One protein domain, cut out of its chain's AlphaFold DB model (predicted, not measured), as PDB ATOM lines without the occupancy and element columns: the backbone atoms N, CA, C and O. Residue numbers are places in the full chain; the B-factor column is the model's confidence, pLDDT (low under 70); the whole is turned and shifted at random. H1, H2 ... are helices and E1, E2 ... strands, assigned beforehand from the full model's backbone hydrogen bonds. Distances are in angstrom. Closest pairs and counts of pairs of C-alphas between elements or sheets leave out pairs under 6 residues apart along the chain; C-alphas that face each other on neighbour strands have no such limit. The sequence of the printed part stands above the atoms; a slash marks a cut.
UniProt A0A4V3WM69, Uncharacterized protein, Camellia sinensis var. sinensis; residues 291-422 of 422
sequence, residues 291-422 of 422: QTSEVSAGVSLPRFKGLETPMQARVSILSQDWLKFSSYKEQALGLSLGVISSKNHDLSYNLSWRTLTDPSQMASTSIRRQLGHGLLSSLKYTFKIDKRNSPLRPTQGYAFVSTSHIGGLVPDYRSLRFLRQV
ATOM      1  N   GLN A 291     156.819 144.313 157.005       77.25
ATOM      2  CA  GLN A 291     156.243 145.024 155.854       77.25
ATOM      3  C   GLN A 291     156.264 146.550 156.007       77.25
ATOM      4  O   GLN A 291     157.052 147.228 155.345       77.25
ATOM      5  N   THR A 292     155.378 147.107 156.833       86.81
ATOM      6  CA  THR A 292     155.114 148.551 156.890       86.81
ATOM      7  C   THR A 292     154.825 149.014 158.314       86.81
ATOM      8  O   THR A 292     154.215 148.306 159.113       86.81
ATOM      9  N   SER A 293     155.254 150.226 158.642       90.19
ATOM     10  CA  SER A 293     154.882 150.921 159.872       90.19
ATOM     11  C   SER A 293     154.486 152.349 159.523       90.19
ATOM     12  O   SER A 293     155.280 153.061 158.910       90.19
ATOM     13  N   GLU A 294     153.280 152.764 159.891       93.00
ATOM     14  CA  GLU A 294     152.778 154.120 159.693       93.00
ATOM     15  C   GLU A 294     152.263 154.689 161.016       93.00
ATOM     16  O   GLU A 294     151.422 154.089 161.682       93.00
ATOM     17  N   VAL A 295     152.759 155.866 161.385       94.94
ATOM     18  CA  VAL A 295     152.202 156.699 162.454       94.94
ATOM     19  C   VAL A 295     151.620 157.932 161.782       94.94
ATOM     20  O   VAL A 295     152.329 158.582 161.018       94.94
ATOM     21  N   SER A 296     150.366 158.288 162.039       95.44
ATOM     22  CA  SER A 296     149.792 159.531 161.518       95.44
ATOM     23  C   SER A 296     148.986 160.287 162.567       95.44
ATOM     24  O   SER A 296     148.450 159.698 163.502       95.44
ATOM     25  N   ALA A 297     148.920 161.606 162.409       96.38
ATOM     26  CA  ALA A 297     148.095 162.495 163.211       96.38
ATOM     27  C   ALA A 297     147.401 163.499 162.285       96.38
ATOM     28  O   ALA A 297     148.051 164.142 161.457       96.38
ATOM     29  N   GLY A 298     146.087 163.607 162.409       95.50
ATOM     30  CA  GLY A 298     145.210 164.439 161.606       95.50
ATOM     31  C   GLY A 298     144.352 165.380 162.441       95.50
ATOM     32  O   GLY A 298     144.072 165.134 163.614       95.50
ATOM     33  N   VAL A 299     143.927 166.465 161.804       93.94
ATOM     34  CA  VAL A 299     142.859 167.349 162.260       93.94
ATOM     35  C   VAL A 299     141.917 167.618 161.089       93.94
ATOM     36  O   VAL A 299     142.356 167.907 159.973       93.94
ATOM     37  N   SER A 300     140.616 167.518 161.339       91.19
ATOM     38  CA  SER A 300     139.547 167.827 160.394       91.19
ATOM     39  C   SER A 300     138.636 168.896 160.986       91.19
ATOM     40  O   SER A 300     138.185 168.783 162.127       91.19
ATOM     41  N   LEU A 301     138.379 169.948 160.213       89.62
ATOM     42  CA  LEU A 301     137.506 171.062 160.572       89.62
ATOM     43  C   LEU A 301     136.260 170.998 159.677       89.62
ATOM     44  O   LEU A 301     136.399 171.211 158.467       89.62
ATOM     45  N   PRO A 302     135.057 170.720 160.221       82.44
ATOM     46  CA  PRO A 302     133.863 170.480 159.410       82.44
ATOM     47  C   PRO A 302     133.425 171.717 158.622       82.44
ATOM     48  O   PRO A 302     132.950 171.596 157.497       82.44
ATOM     49  N   ARG A 303     133.632 172.912 159.190       77.81
ATOM     50  CA  ARG A 303     133.364 174.209 158.561       77.81
ATOM     51  C   ARG A 303     134.533 175.152 158.826       77.81
ATOM     52  O   ARG A 303     134.793 175.506 159.975       77.81
ATOM     53  N   PHE A 304     135.226 175.603 157.781       73.31
ATOM     54  CA  PHE A 304     136.304 176.590 157.917       73.31
ATOM     55  C   PHE A 304     135.855 177.956 157.389       73.31
ATOM     56  O   PHE A 304     135.699 178.141 156.185       73.31
ATOM     57  N   LYS A 305     135.647 178.920 158.297       67.06
ATOM     58  CA  LYS A 305     135.304 180.327 157.985       67.06
ATOM     59  C   LYS A 305     134.164 180.504 156.958       67.06
ATOM     60  O   LYS A 305     134.254 181.351 156.075       67.06
ATOM     61  N   GLY A 306     133.100 179.709 157.082       65.62
ATOM     62  CA  GLY A 306     131.923 179.778 156.204       65.62
ATOM     63  C   GLY A 306     131.981 178.893 154.953       65.62
ATOM     64  O   GLY A 306     131.013 178.860 154.203       65.62
ATOM     65  N   LEU A 307     133.065 178.140 154.730       72.00
ATOM     66  CA  LEU A 307     133.066 177.056 153.744       72.00
ATOM     67  C   LEU A 307     132.264 175.858 154.277       72.00
ATOM     68  O   LEU A 307     132.543 175.372 155.374       72.00
ATOM     69  N   GLU A 308     131.313 175.362 153.479       70.44
ATOM     70  CA  GLU A 308     130.543 174.132 153.753       70.44
ATOM     71  C   GLU A 308     131.372 172.845 153.570       70.44
ATOM     72  O   GLU A 308     130.965 171.768 154.001       70.44
ATOM     73  N   THR A 309     132.524 172.928 152.895       80.69
ATOM     74  CA  THR A 309     133.411 171.784 152.651       80.69
ATOM     75  C   THR A 309     134.374 171.579 153.824       80.69
ATOM     76  O   THR A 309     135.123 172.515 154.132       80.69
ATOM     77  N   PRO A 310     134.454 170.374 154.420       85.50
ATOM     78  CA  PRO A 310     135.382 170.116 155.510       85.50
ATOM     79  C   PRO A 310     136.831 170.177 155.017       85.50
ATOM     80  O   PRO A 310     137.174 169.612 153.973       85.50
ATOM     81  N   MET A 311     137.686 170.853 155.785       87.38
ATOM     82  CA  MET A 311     139.124 170.949 155.522       87.38
ATOM     83  C   MET A 311     139.881 170.017 156.461       87.38
ATOM     84  O   MET A 311     139.661 170.045 157.669       87.38
ATOM     85  N   GLN A 312     140.803 169.223 155.919       91.44
ATOM     86  CA  GLN A 312     141.568 168.236 156.688       91.44
ATOM     87  C   GLN A 312     143.075 168.415 156.485       91.44
ATOM     88  O   GLN A 312     143.536 168.630 155.363       91.44
ATOM     89  N   ALA A 313     143.849 168.278 157.557       94.38
ATOM     90  CA  ALA A 313     145.306 168.264 157.534       94.38
ATOM     91  C   ALA A 313     145.813 167.033 158.293       94.38
ATOM     92  O   ALA A 313     145.376 166.789 159.411       94.38
ATOM     93  N   ARG A 314     146.731 166.260 157.706       95.56
ATOM     94  CA  ARG A 314     147.351 165.077 158.324       95.56
ATOM     95  C   ARG A 314     148.859 165.107 158.138       95.56
ATOM     96  O   ARG A 314     149.334 165.373 157.039       95.56
ATOM     97  N   VAL A 315     149.599 164.790 159.190       96.81
ATOM     98  CA  VAL A 315     151.027 164.463 159.146       96.81
ATOM     99  C   VAL A 315     151.165 162.950 159.287       96.81
ATOM    100  O   VAL A 315     150.460 162.353 160.101       96.81
ATOM    101  N   SER A 316     152.052 162.316 158.522       95.69
ATOM    102  CA  SER A 316     152.376 160.895 158.680       95.69
ATOM    103  C   SER A 316     153.877 160.620 158.660       95.69
ATOM    104  O   SER A 316     154.673 161.373 158.101       95.69
ATOM    105  N   ILE A 317     154.267 159.527 159.305       94.81
ATOM    106  CA  ILE A 317     155.616 158.977 159.361       94.81
ATOM    107  C   ILE A 317     155.490 157.521 158.932       94.81
ATOM    108  O   ILE A 317     154.926 156.703 159.655       94.81
ATOM    109  N   LEU A 318     155.991 157.213 157.741       94.12
ATOM    110  CA  LEU A 318     155.841 155.923 157.080       94.12
ATOM    111  C   LEU A 318     157.216 155.278 156.875       94.12
ATOM    112  O   LEU A 318     158.125 155.899 156.329       94.12
ATOM    113  N   SER A 319     157.361 154.017 157.273       92.81
ATOM    114  CA  SER A 319     158.540 153.180 157.035       92.81
ATOM    115  C   SER A 319     158.102 151.890 156.341       92.81
ATOM    116  O   SER A 319     157.202 151.210 156.831       92.81
ATOM    117  N   GLN A 320     158.711 151.543 155.205       90.69
ATOM    118  CA  GLN A 320     158.366 150.359 154.408       90.69
ATOM    119  C   GLN A 320     159.607 149.540 154.026       90.69
ATOM    120  O   GLN A 320     160.592 150.068 153.500       90.69
ATOM    121  N   ASP A 321     159.524 148.227 154.237       87.81
ATOM    122  CA  ASP A 321     160.600 147.262 154.013       87.81
ATOM    123  C   ASP A 321     160.408 146.493 152.695       87.81
ATOM    124  O   ASP A 321     160.064 145.312 152.652       87.81
ATOM    125  N   TRP A 322     160.725 147.142 151.574       84.50
ATOM    126  CA  TRP A 322     160.690 146.531 150.234       84.50
ATOM    127  C   TRP A 322     161.837 145.541 149.954       84.50
ATOM    128  O   TRP A 322     162.013 145.082 148.821       84.50
ATOM    129  N   LEU A 323     162.604 145.157 150.980       83.75
ATOM    130  CA  LEU A 323     163.850 144.398 150.858       83.75
ATOM    131  C   LEU A 323     163.655 143.036 150.167       83.75
ATOM    132  O   LEU A 323     164.479 142.644 149.344       83.75
ATOM    133  N   LYS A 324     162.534 142.354 150.442       82.00
ATOM    134  CA  LYS A 324     162.184 141.042 149.861       82.00
ATOM    135  C   LYS A 324     161.818 141.098 148.370       82.00
ATOM    136  O   LYS A 324     161.973 140.098 147.678       82.00
ATOM    137  N   PHE A 325     161.300 142.231 147.890       81.00
ATOM    138  CA  PHE A 325     160.711 142.363 146.547       81.00
ATOM    139  C   PHE A 325     161.540 143.224 145.591       81.00
ATOM    140  O   PHE A 325     161.427 143.094 144.375       81.00
ATOM    141  N   SER A 326     162.318 144.167 146.117       82.06
ATOM    142  CA  SER A 326     163.090 145.130 145.321       82.06
ATOM    143  C   SER A 326     164.371 145.608 146.016       82.06
ATOM    144  O   SER A 326     165.036 146.516 145.520       82.06
ATOM    145  N   SER A 327     164.734 144.985 147.143       89.25
ATOM    146  CA  SER A 327     166.036 145.149 147.804       89.25
ATOM    147  C   SER A 327     166.335 146.555 148.352       89.25
ATOM    148  O   SER A 327     167.488 146.874 148.619       89.25
ATOM    149  N   TYR A 328     165.308 147.377 148.601       88.75
ATOM    150  CA  TYR A 328     165.435 148.692 149.248       88.75
ATOM    151  C   TYR A 328     164.542 148.836 150.492       88.75
ATOM    152  O   TYR A 328     163.634 148.037 150.720       88.75
ATOM    153  N   LYS A 329     164.806 149.876 151.284       91.19
ATOM    154  CA  LYS A 329     163.963 150.381 152.377       91.19
ATOM    155  C   LYS A 329     163.554 151.824 152.082       91.19
ATOM    156  O   LYS A 329     164.348 152.606 151.551       91.19
ATOM    157  N   GLU A 330     162.327 152.174 152.440       92.25
ATOM    158  CA  GLU A 330     161.728 153.488 152.202       92.25
ATOM    159  C   GLU A 330     161.253 154.104 153.519       92.25
ATOM    160  O   GLU A 330     160.556 153.457 154.295       92.25
ATOM    161  N   GLN A 331     161.631 155.356 153.770       93.25
ATOM    162  CA  GLN A 331     161.153 156.146 154.906       93.25
ATOM    163  C   GLN A 331     160.628 157.487 154.400       93.25
ATOM    164  O   GLN A 331     161.304 158.160 153.621       93.25
ATOM    165  N   ALA A 332     159.431 157.879 154.822       93.69
ATOM    166  CA  ALA A 332     158.734 159.051 154.315       93.69
ATOM    167  C   ALA A 332     158.041 159.833 155.439       93.69
ATOM    168  O   ALA A 332     157.313 159.261 156.244       93.69
ATOM    169  N   LEU A 333     158.246 161.152 155.457       95.06
ATOM    170  CA  LEU A 333     157.488 162.092 156.284       95.06
ATOM    171  C   LEU A 333     156.449 162.780 155.394       95.06
ATOM    172  O   LEU A 333     156.815 163.572 154.524       95.06
ATOM    173  N   GLY A 334     155.175 162.443 155.573       94.12
ATOM    174  CA  GLY A 334     154.051 162.971 154.807       94.12
ATOM    175  C   GLY A 334     153.367 164.162 155.478       94.12
ATOM    176  O   GLY A 334     153.217 164.209 156.696       94.12
ATOM    177  N   LEU A 335     152.895 165.100 154.660       94.94
ATOM    178  CA  LEU A 335     151.937 166.147 154.997       94.94
ATOM    179  C   LEU A 335     150.842 166.158 153.921       94.94
ATOM    180  O   LEU A 335     151.111 166.439 152.753       94.94
ATOM    181  N   SER A 336     149.607 165.879 154.316       94.88
ATOM    182  CA  SER A 336     148.436 165.788 153.446       94.88
ATOM    183  C   SER A 336     147.411 166.853 153.825       94.88
ATOM    184  O   SER A 336     146.950 166.896 154.961       94.88
ATOM    185  N   LEU A 337     147.027 167.694 152.867       94.25
ATOM    186  CA  LEU A 337     146.026 168.752 153.005       94.25
ATOM    187  C   LEU A 337     144.849 168.456 152.070       94.25
ATOM    188  O   LEU A 337     144.979 168.572 150.852       94.25
ATOM    189  N   GLY A 338     143.702 168.061 152.620       92.31
ATOM    190  CA  GLY A 338     142.439 167.986 151.884       92.31
ATOM    191  C   GLY A 338     141.806 169.371 151.805       92.31
ATOM    192  O   GLY A 338     141.455 169.948 152.833       92.31
ATOM    193  N   VAL A 339     141.704 169.899 150.585       85.19
ATOM    194  CA  VAL A 339     141.288 171.285 150.304       85.19
ATOM    195  C   VAL A 339     139.831 171.353 149.853       85.19
ATOM    196  O   VAL A 339     139.139 172.317 150.161       85.19
ATOM    197  N   ILE A 340     139.360 170.330 149.134       85.69
ATOM    198  CA  ILE A 340     137.962 170.195 148.719       85.69
ATOM    199  C   ILE A 340     137.518 168.777 149.060       85.69
ATOM    200  O   ILE A 340     138.127 167.809 148.605       85.69
ATOM    201  N   SER A 341     136.442 168.665 149.830       84.25
ATOM    202  CA  SER A 341     135.751 167.409 150.095       84.25
ATOM    203  C   SER A 341     134.259 167.638 149.886       84.25
ATOM    204  O   SER A 341     133.653 168.499 150.520       84.25
ATOM    205  N   SER A 342     133.689 166.923 148.923       86.19
ATOM    206  CA  SER A 342     132.296 167.019 148.495       86.19
ATOM    207  C   SER A 342     131.798 165.632 148.079       86.19
ATOM    208  O   SER A 342     132.596 164.731 147.818       86.19
ATOM    209  N   LYS A 343     130.475 165.456 147.972       84.44
ATOM    210  CA  LYS A 343     129.799 164.162 147.746       84.44
ATOM    211  C   LYS A 343     130.401 163.319 146.611       84.44
ATOM    212  O   LYS A 343     130.392 162.093 146.691       84.44
ATOM    213  N   ASN A 344     130.913 163.970 145.567       90.62
ATOM    214  CA  ASN A 344     131.481 163.319 144.386       90.62
ATOM    215  C   ASN A 344     132.940 163.712 144.086       90.62
ATOM    216  O   ASN A 344     133.545 163.112 143.199       90.62
ATOM    217  N   HIS A 345     133.511 164.688 144.801       92.38
ATOM    218  CA  HIS A 345     134.802 165.306 144.476       92.38
ATOM    219  C   HIS A 345     135.681 165.445 145.725       92.38
ATOM    220  O   HIS A 345     135.268 166.030 146.722       92.38
ATOM    221  N   ASP A 346     136.904 164.932 145.643       93.00
ATOM    222  CA  ASP A 346     137.896 164.883 146.722       93.00
ATOM    223  C   ASP A 346     139.235 165.378 146.152       93.00
ATOM    224  O   ASP A 346     139.742 164.813 145.181       93.00
ATOM    225  N   LEU A 347     139.771 166.474 146.697       93.44
ATOM    226  CA  LEU A 347     141.026 167.091 146.266       93.44
ATOM    227  C   LEU A 347     141.977 167.234 147.456       93.44
ATOM    228  O   LEU A 347     141.742 168.035 148.366       93.44
ATOM    229  N   SER A 348     143.088 166.499 147.409       94.44
ATOM    230  CA  SER A 348     144.134 166.518 148.430       94.44
ATOM    231  C   SER A 348     145.515 166.817 147.844       94.44
ATOM    232  O   SER A 348     145.977 166.181 146.895       94.44
ATOM    233  N   TYR A 349     146.206 167.786 148.436       93.94
ATOM    234  CA  TYR A 349     147.613 168.065 148.177       93.94
ATOM    235  C   TYR A 349     148.473 167.294 149.182       93.94
ATOM    236  O   TYR A 349     148.230 167.348 150.381       93.94
ATOM    237  N   ASN A 350     149.465 166.557 148.696       93.94
ATOM    238  CA  ASN A 350     150.287 165.644 149.481       93.94
ATOM    239  C   ASN A 350     151.762 165.981 149.242       93.94
ATOM    240  O   ASN A 350     152.245 165.894 148.112       93.94
ATOM    241  N   LEU A 351     152.469 166.364 150.300       93.31
ATOM    242  CA  LEU A 351     153.889 166.687 150.305       93.31
ATOM    243  C   LEU A 351     154.619 165.645 151.154       93.31
ATOM    244  O   LEU A 351     154.355 165.536 152.343       93.31
ATOM    245  N   SER A 352     155.521 164.872 150.556       93.12
ATOM    246  CA  SER A 352     156.255 163.810 151.249       93.12
ATOM    247  C   SER A 352     157.763 164.011 151.130       93.12
ATOM    248  O   SER A 352     158.298 164.081 150.024       93.12
ATOM    249  N   TRP A 353     158.460 164.113 152.260       92.25
ATOM    250  CA  TRP A 353     159.919 164.059 152.304       92.25
ATOM    251  C   TRP A 353     160.346 162.597 152.390       92.25
ATOM    252  O   TRP A 353     160.203 161.967 153.441       92.25
ATOM    253  N   ARG A 354     160.872 162.050 151.292       92.50
ATOM    254  CA  ARG A 354     161.252 160.640 151.198       92.50
ATOM    255  C   ARG A 354     162.760 160.444 151.297       92.50
ATOM    256  O   ARG A 354     163.531 161.194 150.705       92.50
ATOM    257  N   THR A 355     163.157 159.372 151.976       92.62
ATOM    258  CA  THR A 355     164.503 158.802 151.994       92.62
ATOM    259  C   THR A 355     164.454 157.355 151.505       92.62
ATOM    260  O   THR A 355     163.726 156.534 152.060       92.62
ATOM    261  N   LEU A 356     165.241 157.036 150.477       92.38
ATOM    262  CA  LEU A 356     165.426 155.676 149.965       92.38
ATOM    263  C   LEU A 356     166.825 155.166 150.324       92.38
ATOM    264  O   LEU A 356     167.821 155.843 150.053       92.38
ATOM    265  N   THR A 357     166.910 153.965 150.901       91.25
ATOM    266  CA  THR A 357     168.182 153.302 151.232       91.25
ATOM    267  C   THR A 357     168.238 151.885 150.656       91.25
ATOM    268  O   THR A 357     167.247 151.161 150.659       91.25
ATOM    269  N   ASP A 358     169.408 151.480 150.160       90.12
ATOM    270  CA  ASP A 358     169.696 150.104 149.740       90.12
ATOM    271  C   ASP A 358     170.771 149.521 150.677       90.12
ATOM    272  O   ASP A 358     171.962 149.750 150.455       90.12
ATOM    273  N   PRO A 359     170.380 148.795 151.742       87.38
ATOM    274  CA  PRO A 359     171.328 148.142 152.646       87.38
ATOM    275  C   PRO A 359     171.904 146.836 152.068       87.38
ATOM    276  O   PRO A 359     172.805 146.256 152.665       87.38
ATOM    277  N   SER A 360     171.378 146.352 150.935       87.06
ATOM    278  CA  SER A 360     171.794 145.102 150.282       87.06
ATOM    279  C   SER A 360     172.852 145.316 149.196       87.06
ATOM    280  O   SER A 360     173.583 144.393 148.854       87.06
ATOM    281  N   GLN A 361     172.900 146.528 148.635       86.81
ATOM    282  CA  GLN A 361     173.618 146.911 147.413       86.81
ATOM    283  C   GLN A 361     173.163 146.159 146.139       86.81
ATOM    284  O   GLN A 361     173.768 146.297 145.072       86.81
ATOM    285  N   MET A 362     172.067 145.394 146.226       89.00
ATOM    286  CA  MET A 362     171.496 144.589 145.144       89.00
ATOM    287  C   MET A 362     170.324 145.273 144.422       89.00
ATOM    288  O   MET A 362     169.864 144.746 143.406       89.00
ATOM    289  N   ALA A 363     169.845 146.439 144.877       89.25
ATOM    290  CA  ALA A 363     168.729 147.123 144.224       89.25
ATOM    291  C   ALA A 363     169.084 147.534 142.784       89.25
ATOM    292  O   ALA A 363     170.246 147.779 142.447       89.25
ATOM    293  N   SER A 364     168.080 147.611 141.907       90.38
ATOM    294  CA  SER A 364     168.285 147.835 140.469       90.38
ATOM    295  C   SER A 364     168.917 149.199 140.149       90.38
ATOM    296  O   SER A 364     168.839 150.153 140.922       90.38
ATOM    297  N   THR A 365     169.514 149.340 138.962       89.81
ATOM    298  CA  THR A 365     170.163 150.594 138.530       89.81
ATOM    299  C   THR A 365     169.220 151.800 138.467       89.81
ATOM    300  O   THR A 365     169.689 152.930 138.594       89.81
ATOM    301  N   SER A 366     167.908 151.594 138.306       87.12
ATOM    302  CA  SER A 366     166.904 152.659 138.401       87.12
ATOM    303  C   SER A 366     166.640 153.078 139.849       87.12
ATOM    304  O   SER A 366     166.608 154.276 140.122       87.12
ATOM    305  N   ILE A 367     166.542 152.125 140.782       87.69
ATOM    306  CA  ILE A 367     166.381 152.399 142.221       87.69
ATOM    307  C   ILE A 367     167.643 153.072 142.777       87.69
ATOM    308  O   ILE A 367     167.545 154.096 143.447       87.69
ATOM    309  N   ARG A 368     168.841 152.587 142.413       90.00
ATOM    310  CA  ARG A 368     170.122 153.170 142.858       90.00
ATOM    311  C   ARG A 368     170.327 154.629 142.425       90.00
ATOM    312  O   ARG A 368     171.049 155.357 143.095       90.00
ATOM    313  N   ARG A 369     169.659 155.084 141.355       87.69
ATOM    314  CA  ARG A 369     169.630 156.500 140.925       87.69
ATOM    315  C   ARG A 369     168.683 157.387 141.749       87.69
ATOM    316  O   ARG A 369     168.768 158.602 141.626       87.69
ATOM    317  N   GLN A 370     167.791 156.803 142.551       87.25
ATOM    318  CA  GLN A 370     166.817 157.512 143.398       87.25
ATOM    319  C   GLN A 370     167.167 157.462 144.900       87.25
ATOM    320  O   GLN A 370     166.387 157.941 145.717       87.25
ATOM    321  N   LEU A 371     168.315 156.881 145.273       89.56
ATOM    322  CA  LEU A 371     168.751 156.758 146.669       89.56
ATOM    323  C   LEU A 371     169.068 158.109 147.329       89.56
ATOM    324  O   LEU A 371     169.444 159.087 146.679       89.56
ATOM    325  N   GLY A 372     168.967 158.129 148.659       88.75
ATOM    326  CA  GLY A 372     169.062 159.338 149.469       88.75
ATOM    327  C   GLY A 372     167.717 160.059 149.565       88.75
ATOM    328  O   GLY A 372     166.663 159.427 149.505       88.75
ATOM    329  N   HIS A 373     167.762 161.378 149.760       89.75
ATOM    330  CA  HIS A 373     166.572 162.199 149.998       89.75
ATOM    331  C   HIS A 373     166.014 162.830 148.710       89.75
ATOM    332  O   HIS A 373     166.784 163.250 147.834       89.75
ATOM    333  N   GLY A 374     164.686 162.962 148.645       88.31
ATOM    334  CA  GLY A 374     163.959 163.706 147.615       88.31
ATOM    335  C   GLY A 374     162.569 164.147 148.089       88.31
ATOM    336  O   GLY A 374     161.896 163.418 148.822       88.31
ATOM    337  N   LEU A 375     162.140 165.342 147.674       89.31
ATOM    338  CA  LEU A 375     160.846 165.915 148.046       89.31
ATOM    339  C   LEU A 375     159.778 165.602 146.988       89.31
ATOM    340  O   LEU A 375     159.915 165.938 145.809       89.31
ATOM    341  N   LEU A 376     158.680 164.987 147.418       90.12
ATOM    342  CA  LEU A 376     157.561 164.595 146.572       90.12
ATOM    343  C   LEU A 376     156.321 165.437 146.880       90.12
ATOM    344  O   LEU A 376     155.495 165.083 147.717       90.12
ATOM    345  N   SER A 377     156.175 166.549 146.168       92.62
ATOM    346  CA  SER A 377     154.897 167.263 146.072       92.62
ATOM    347  C   SER A 377     153.981 166.563 145.071       92.62
ATOM    348  O   SER A 377     154.416 166.215 143.972       92.62
ATOM    349  N   SER A 378     152.710 166.367 145.414       92.69
ATOM    350  CA  SER A 378     151.727 165.809 144.488       92.69
ATOM    351  C   SER A 378     150.289 166.225 144.805       92.69
ATOM    352  O   SER A 378     149.882 166.273 145.962       92.69
ATOM    353  N   LEU A 379     149.501 166.502 143.770       93.94
ATOM    354  CA  LEU A 379     148.071 166.785 143.874       93.94
ATOM    355  C   LEU A 379     147.282 165.540 143.464       93.94
ATOM    356  O   LEU A 379     147.481 165.010 142.371       93.94
ATOM    357  N   LYS A 380     146.400 165.070 144.345       94.94
ATOM    358  CA  LYS A 380     145.511 163.928 144.136       94.94
ATOM    359  C   LYS A 380     144.073 164.432 144.065       94.94
ATOM    360  O   LYS A 380     143.544 164.950 145.044       94.94
ATOM    361  N   TYR A 381     143.446 164.244 142.915       95.25
ATOM    362  CA  TYR A 381     142.025 164.459 142.690       95.25
ATOM    363  C   TYR A 381     141.331 163.103 142.545       95.25
ATOM    364  O   TYR A 381     141.808 162.241 141.810       95.25
ATOM    365  N   THR A 382     140.213 162.911 143.236       95.69
ATOM    366  CA  THR A 382     139.412 161.688 143.178       95.69
ATOM    367  C   THR A 382     137.963 162.054 142.879       95.69
ATOM    368  O   THR A 382     137.300 162.711 143.683       95.69
ATOM    369  N   PHE A 383     137.460 161.603 141.734       95.06
ATOM    370  CA  PHE A 383     136.043 161.652 141.394       95.06
ATOM    371  C   PHE A 383     135.385 160.327 141.782       95.06
ATOM    372  O   PHE A 383     135.911 159.259 141.464       95.06
ATOM    373  N   LYS A 384     134.254 160.387 142.487       94.12
ATOM    374  CA  LYS A 384     133.535 159.219 143.018       94.12
ATOM    375  C   LYS A 384     132.054 159.335 142.660       94.12
ATOM    376  O   LYS A 384     131.417 160.334 142.984       94.12
ATOM    377  N   ILE A 385     131.479 158.312 142.039       93.38
ATOM    378  CA  ILE A 385     130.029 158.125 141.912       93.38
ATOM    379  C   ILE A 385     129.713 156.738 142.452       93.38
ATOM    380  O   ILE A 385     130.228 155.752 141.933       93.38
ATOM    381  N   ASP A 386     128.821 156.649 143.432       92.88
ATOM    382  CA  ASP A 386     128.211 155.384 143.832       92.88
ATOM    383  C   ASP A 386     126.689 155.491 143.702       92.88
ATOM    384  O   ASP A 386     126.077 156.452 144.174       92.88
ATOM    385  N   LYS A 387     126.098 154.528 142.995       93.00
ATOM    386  CA  LYS A 387     124.653 154.314 142.848       93.00
ATOM    387  C   LYS A 387     124.309 152.828 143.015       93.00
ATOM    388  O   LYS A 387     123.327 152.354 142.445       93.00
ATOM    389  N   ARG A 388     125.144 152.069 143.731       93.56
ATOM    390  CA  ARG A 388     124.854 150.684 144.119       93.56
ATOM    391  C   ARG A 388     123.798 150.661 145.221       93.56
ATOM    392  O   ARG A 388     123.736 151.569 146.044       93.56
ATOM    393  N   ASN A 389     123.003 149.597 145.271       92.19
ATOM    394  CA  ASN A 389     122.000 149.411 146.326       92.19
ATOM    395  C   ASN A 389     122.595 149.007 147.692       92.19
ATOM    396  O   ASN A 389     121.961 149.217 148.719       92.19
ATOM    397  N   SER A 390     123.803 148.436 147.714       88.94
ATOM    398  CA  SER A 390     124.551 148.116 148.934       88.94
ATOM    399  C   SER A 390     126.055 148.295 148.693       88.94
ATOM    400  O   SER A 390     126.556 147.834 147.662       88.94
ATOM    401  N   PRO A 391     126.804 148.930 149.614       83.75
ATOM    402  CA  PRO A 391     128.235 149.153 149.432       83.75
ATOM    403  C   PRO A 391     129.070 147.878 149.630       83.75
ATOM    404  O   PRO A 391     130.092 147.721 148.959       83.75
ATOM    405  N   LEU A 392     128.629 146.976 150.521       88.50
ATOM    406  CA  LEU A 392     129.343 145.752 150.916       88.50
ATOM    407  C   LEU A 392     128.994 144.541 150.040       88.50
ATOM    408  O   LEU A 392     129.867 143.740 149.717       88.50
ATOM    409  N   ARG A 393     127.720 144.397 149.652       90.06
ATOM    410  CA  ARG A 393     127.235 143.302 148.798       90.06
ATOM    411  C   ARG A 393     126.236 143.849 147.770       90.06
ATOM    412  O   ARG A 393     125.032 143.653 147.936       90.06
ATOM    413  N   PRO A 394     126.707 144.583 146.748       89.88
ATOM    414  CA  PRO A 394     125.834 145.130 145.717       89.88
ATOM    415  C   PRO A 394     125.155 144.011 144.925       89.88
ATOM    416  O   PRO A 394     125.809 143.051 144.518       89.88
ATOM    417  N   THR A 395     123.859 144.164 144.662       93.00
ATOM    418  CA  THR A 395     123.111 143.305 143.725       93.00
ATOM    419  C   THR A 395     122.550 144.082 142.535       93.00
ATOM    420  O   THR A 395     122.247 143.478 141.511       93.00
ATOM    421  N   GLN A 396     122.454 145.416 142.630       93.31
ATOM    422  CA  GLN A 396     122.052 146.308 141.538       93.31
ATOM    423  C   GLN A 396     122.795 147.654 141.599       93.31
ATOM    424  O   GLN A 396     123.272 148.075 142.657       93.31
ATOM    425  N   GLY A 397     122.843 148.349 140.459       93.69
ATOM    426  CA  GLY A 397     123.461 149.670 140.309       93.69
ATOM    427  C   GLY A 397     124.927 149.630 139.867       93.69
ATOM    428  O   GLY A 397     125.453 148.583 139.494       93.69
ATOM    429  N   TYR A 398     125.588 150.788 139.886       92.50
ATOM    430  CA  TYR A 398     126.991 150.940 139.482       92.50
ATOM    431  C   TYR A 398     127.763 151.855 140.432       92.50
ATOM    432  O   TYR A 398     127.192 152.758 141.043       92.50
ATOM    433  N   ALA A 399     129.076 151.649 140.500       93.00
ATOM    434  CA  ALA A 399     130.017 152.579 141.107       93.00
ATOM    435  C   ALA A 399     131.163 152.865 140.132       93.00
ATOM    436  O   ALA A 399     131.596 151.983 139.393       93.00
ATOM    437  N   PHE A 400     131.643 154.103 140.140       93.12
ATOM    438  CA  PHE A 400     132.768 154.575 139.348       93.12
ATOM    439  C   PHE A 400     133.661 155.447 140.226       93.12
ATOM    440  O   PHE A 400     133.187 156.381 140.877       93.12
ATOM    441  N   VAL A 401     134.956 155.151 140.234       95.12
ATOM    442  CA  VAL A 401     135.981 155.962 140.895       95.12
ATOM    443  C   VAL A 401     137.072 156.233 139.872       95.12
ATOM    444  O   VAL A 401     137.469 155.327 139.149       95.12
ATOM    445  N   SER A 402     137.522 157.481 139.804       95.50
ATOM    446  CA  SER A 402     138.578 157.937 138.902       95.50
ATOM    447  C   SER A 402     139.523 158.846 139.676       95.50
ATOM    448  O   SER A 402     139.109 159.877 140.210       95.50
ATOM    449  N   THR A 403     140.786 158.444 139.772       96.25
ATOM    450  CA  THR A 403     141.821 159.102 140.570       96.25
ATOM    451  C   THR A 403     142.903 159.659 139.656       96.25
ATOM    452  O   THR A 403     143.646 158.905 139.032       96.25
ATOM    453  N   SER A 404     143.030 160.982 139.613       95.69
ATOM    454  CA  SER A 404     144.102 161.692 138.912       95.69
ATOM    455  C   SER A 404     145.149 162.160 139.919       95.69
ATOM    456  O   SER A 404     144.834 162.896 140.853       95.69
ATOM    457  N   HIS A 405     146.403 161.750 139.744       94.31
ATOM    458  CA  HIS A 405     147.498 162.040 140.672       94.31
ATOM    459  C   HIS A 405     148.690 162.637 139.913       94.31
ATOM    460  O   HIS A 405     149.279 161.986 139.050       94.31
ATOM    461  N   ILE A 406     149.014 163.896 140.219       93.69
ATOM    462  CA  ILE A 406     150.011 164.716 139.519       93.69
ATOM    463  C   ILE A 406     151.162 165.022 140.480       93.69
ATOM    464  O   ILE A 406     150.959 165.729 141.466       93.69
ATOM    465  N   GLY A 407     152.357 164.498 140.213       91.25
ATOM    466  CA  GLY A 407     153.567 164.709 141.012       91.25
ATOM    467  C   GLY A 407     154.527 165.749 140.430       91.25
ATOM    468  O   GLY A 407     154.570 165.956 139.216       91.25
ATOM    469  N   GLY A 408     155.340 166.364 141.294       84.75
ATOM    470  CA  GLY A 408     156.427 167.278 140.916       84.75
ATOM    471  C   GLY A 408     155.989 168.720 140.635       84.75
ATOM    472  O   GLY A 408     156.517 169.356 139.724       84.75
ATOM    473  N   LEU A 409     155.019 169.219 141.412       82.62
ATOM    474  CA  LEU A 409     154.499 170.594 141.334       82.62
ATOM    475  C   LEU A 409     155.444 171.634 141.967       82.62
ATOM    476  O   LEU A 409     155.497 172.777 141.521       82.62
ATOM    477  N   VAL A 410     156.206 171.241 142.991       81.06
ATOM    478  CA  VAL A 410     157.275 172.053 143.599       81.06
ATOM    479  C   VAL A 410     158.540 171.968 142.734       81.06
ATOM    480  O   VAL A 410     158.940 170.858 142.377       81.06
ATOM    481  N   PRO A 411     159.214 173.094 142.426       65.56
ATOM    482  CA  PRO A 411     160.415 173.125 141.590       65.56
ATOM    483  C   PRO A 411     161.689 172.680 142.341       65.56
ATOM    484  O   PRO A 411     162.654 173.430 142.448       65.56
ATOM    485  N   ASP A 412     161.710 171.440 142.836       72.81
ATOM    486  CA  ASP A 412     162.939 170.753 143.261       72.81
ATOM    487  C   ASP A 412     163.527 169.959 142.077       72.81
ATOM    488  O   ASP A 412     162.808 169.269 141.352       72.81
ATOM    489  N   TYR A 413     164.847 170.032 141.893       69.50
ATOM    490  CA  TYR A 413     165.591 169.306 140.860       69.50
ATOM    491  C   TYR A 413     165.605 167.782 141.082       69.50
ATOM    492  O   TYR A 413     165.869 167.035 140.140       69.50
ATOM    493  N   ARG A 414     165.289 167.313 142.299       71.25
ATOM    494  CA  ARG A 414     165.055 165.892 142.620       71.25
ATOM    495  C   ARG A 414     163.577 165.487 142.625       71.25
ATOM    496  O   ARG A 414     163.284 164.314 142.857       71.25
ATOM    497  N   SER A 415     162.644 166.411 142.374       71.38
ATOM    498  CA  SER A 415     161.211 166.094 142.413       71.38
ATOM    499  C   SER A 415     160.828 165.084 141.326       71.38
ATOM    500  O   SER A 415     161.100 165.268 140.137       71.38
ATOM    501  N   LEU A 416     160.158 164.000 141.727       76.00
ATOM    502  CA  LEU A 416     159.627 163.026 140.775       76.00
ATOM    503  C   LEU A 416     158.358 163.591 140.131       76.00
ATOM    504  O   LEU A 416     157.278 163.579 140.723       76.00
ATOM    505  N   ARG A 417     158.502 164.074 138.895       86.75
ATOM    506  CA  ARG A 417     157.378 164.450 138.032       86.75
ATOM    507  C   ARG A 417     156.711 163.197 137.481       86.75
ATOM    508  O   ARG A 417     157.360 162.396 136.812       86.75
ATOM    509  N   PHE A 418     155.419 163.040 137.745       88.94
ATOM    510  CA  PHE A 418     154.619 161.940 137.213       88.94
ATOM    511  C   PHE A 418     153.167 162.368 137.002       88.94
ATOM    512  O   PHE A 418     152.662 163.258 137.682       88.94
ATOM    513  N   LEU A 419     152.488 161.682 136.089       92.06
ATOM    514  CA  LEU A 419     151.036 161.687 135.970       92.06
ATOM    515  C   LEU A 419     150.571 160.239 136.102       92.06
ATOM    516  O   LEU A 419     151.055 159.367 135.381       92.06
ATOM    517  N   ARG A 420     149.651 159.980 137.027       93.19
ATOM    518  CA  ARG A 420     149.032 158.670 137.232       93.19
ATOM    519  C   ARG A 420     147.518 158.830 137.214       93.19
ATOM    520  O   ARG A 420     146.979 159.609 137.993       93.19
ATOM    521  N   GLN A 421     146.858 158.054 136.360       92.19
ATOM    522  CA  GLN A 421     145.419 157.822 136.420       92.19
ATOM    523  C   GLN A 421     145.173 156.422 137.004       92.19
ATOM    524  O   GLN A 421     145.945 155.504 136.712       92.19
ATOM    525  N   VAL A 422     144.135 156.273 137.831       87.38
ATOM    526  CA  VAL A 422     143.604 154.988 138.332       87.38
ATOM    527  C   VAL A 422     142.086 155.029 138.278       87.38
ATOM    528  O   VAL A 422     141.537 155.983 138.872       87.38
TER     529      VAL A 422
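What this domain is: This is residues 291 to 422 of the 422 residues of an uncharacterized protein of Camellia sinensis var. sinensis (UniProt A0A4V3WM69). A single curved, twisted wall of seven strands, open from E1 to E7, makes up this domain, with both of its faces bare of named helices. The strands stand side by side in chain order, E3, E4 and E5 bend along their length, and two tiny helices, H1 and H2, sit in the links at one end of the strands. The printed part has 132 residues, running E1 E2 H1 E3 E4 H2 E5 E6 E7; the sheet's order is E1 E2 E3 E4 E5 E6 E7, antiparallel throughout, and the class is mostly strand. The whole is loose, with a radius of gyration of the C-alphas of 18.1 A and spans of 51 by 41 by 27 A.

How they stand to each other: Start at edge strand E1, residues 292 to 301; it forms a hairpin with E2, residues 311 to 320, where N 297 and O 315 are 2.9 A apart, within hydrogen-bond range. Next comes H1, residues 323 to 326, not on the sheet. E3, residues 329 to 341, is antiparallel to E2 at 166 degrees, with N 314 and O 336 2.8 A apart; it bends by 54 degrees at residue 338. Its hairpin partner E4, residues 345 to 357, bends by 53 degrees at residue 353; look for N 335 and O 351, 2.8 A apart. H2, residues 365 to 368, is only just not on the sheet, with 4 pairs of C-alphas within 10 A. Both helices are too short for an O i to N i+4 pair, and the one O i to N i+3 pair in each is not within range. E5, residues 372 to 386, bends by 54 degrees at residue 375 and is the antiparallel neighbour of E4, with N 350 and O 378 within hydrogen-bond range at 2.8 A. E5, E6, residues 399 to 407, and E7, residues 418 to 421, form a meander, each strand the antiparallel neighbour of the one before. Check N 381 and O 404, 2.8 A, then N 405 and O 420, 2.8 A. The edge strands E1 and E7 are apart.

Where its parts are: Find C-alpha 292 at (155.114, 148.551, 156.890); E1 runs 28.8 A from there, and E2 returns over 28.2 A. E3 measures 33.0 A, E4 36.1 A and E5 41.4 A, starting at C-alpha 372, (169.062, 159.338, 149.469). H1 measures 5.6 A and H2 5.0 A. E6 measures 26.5 A, and E7 runs 10.1 A to C-alpha 421 at (145.419, 157.822, 136.420).

The domain as a whole: The C-alphas farthest apart, those of Gly 306 and Met 362, are 54.1 A apart. The printed part has no cut and ends at Val 422, the chain's last residue. The link from E5 to E6, residues 387 to 398, is long. The mean pLDDT of the printed part is 88.9; look for values under 70 at residues 305 to 306, 411 and 413.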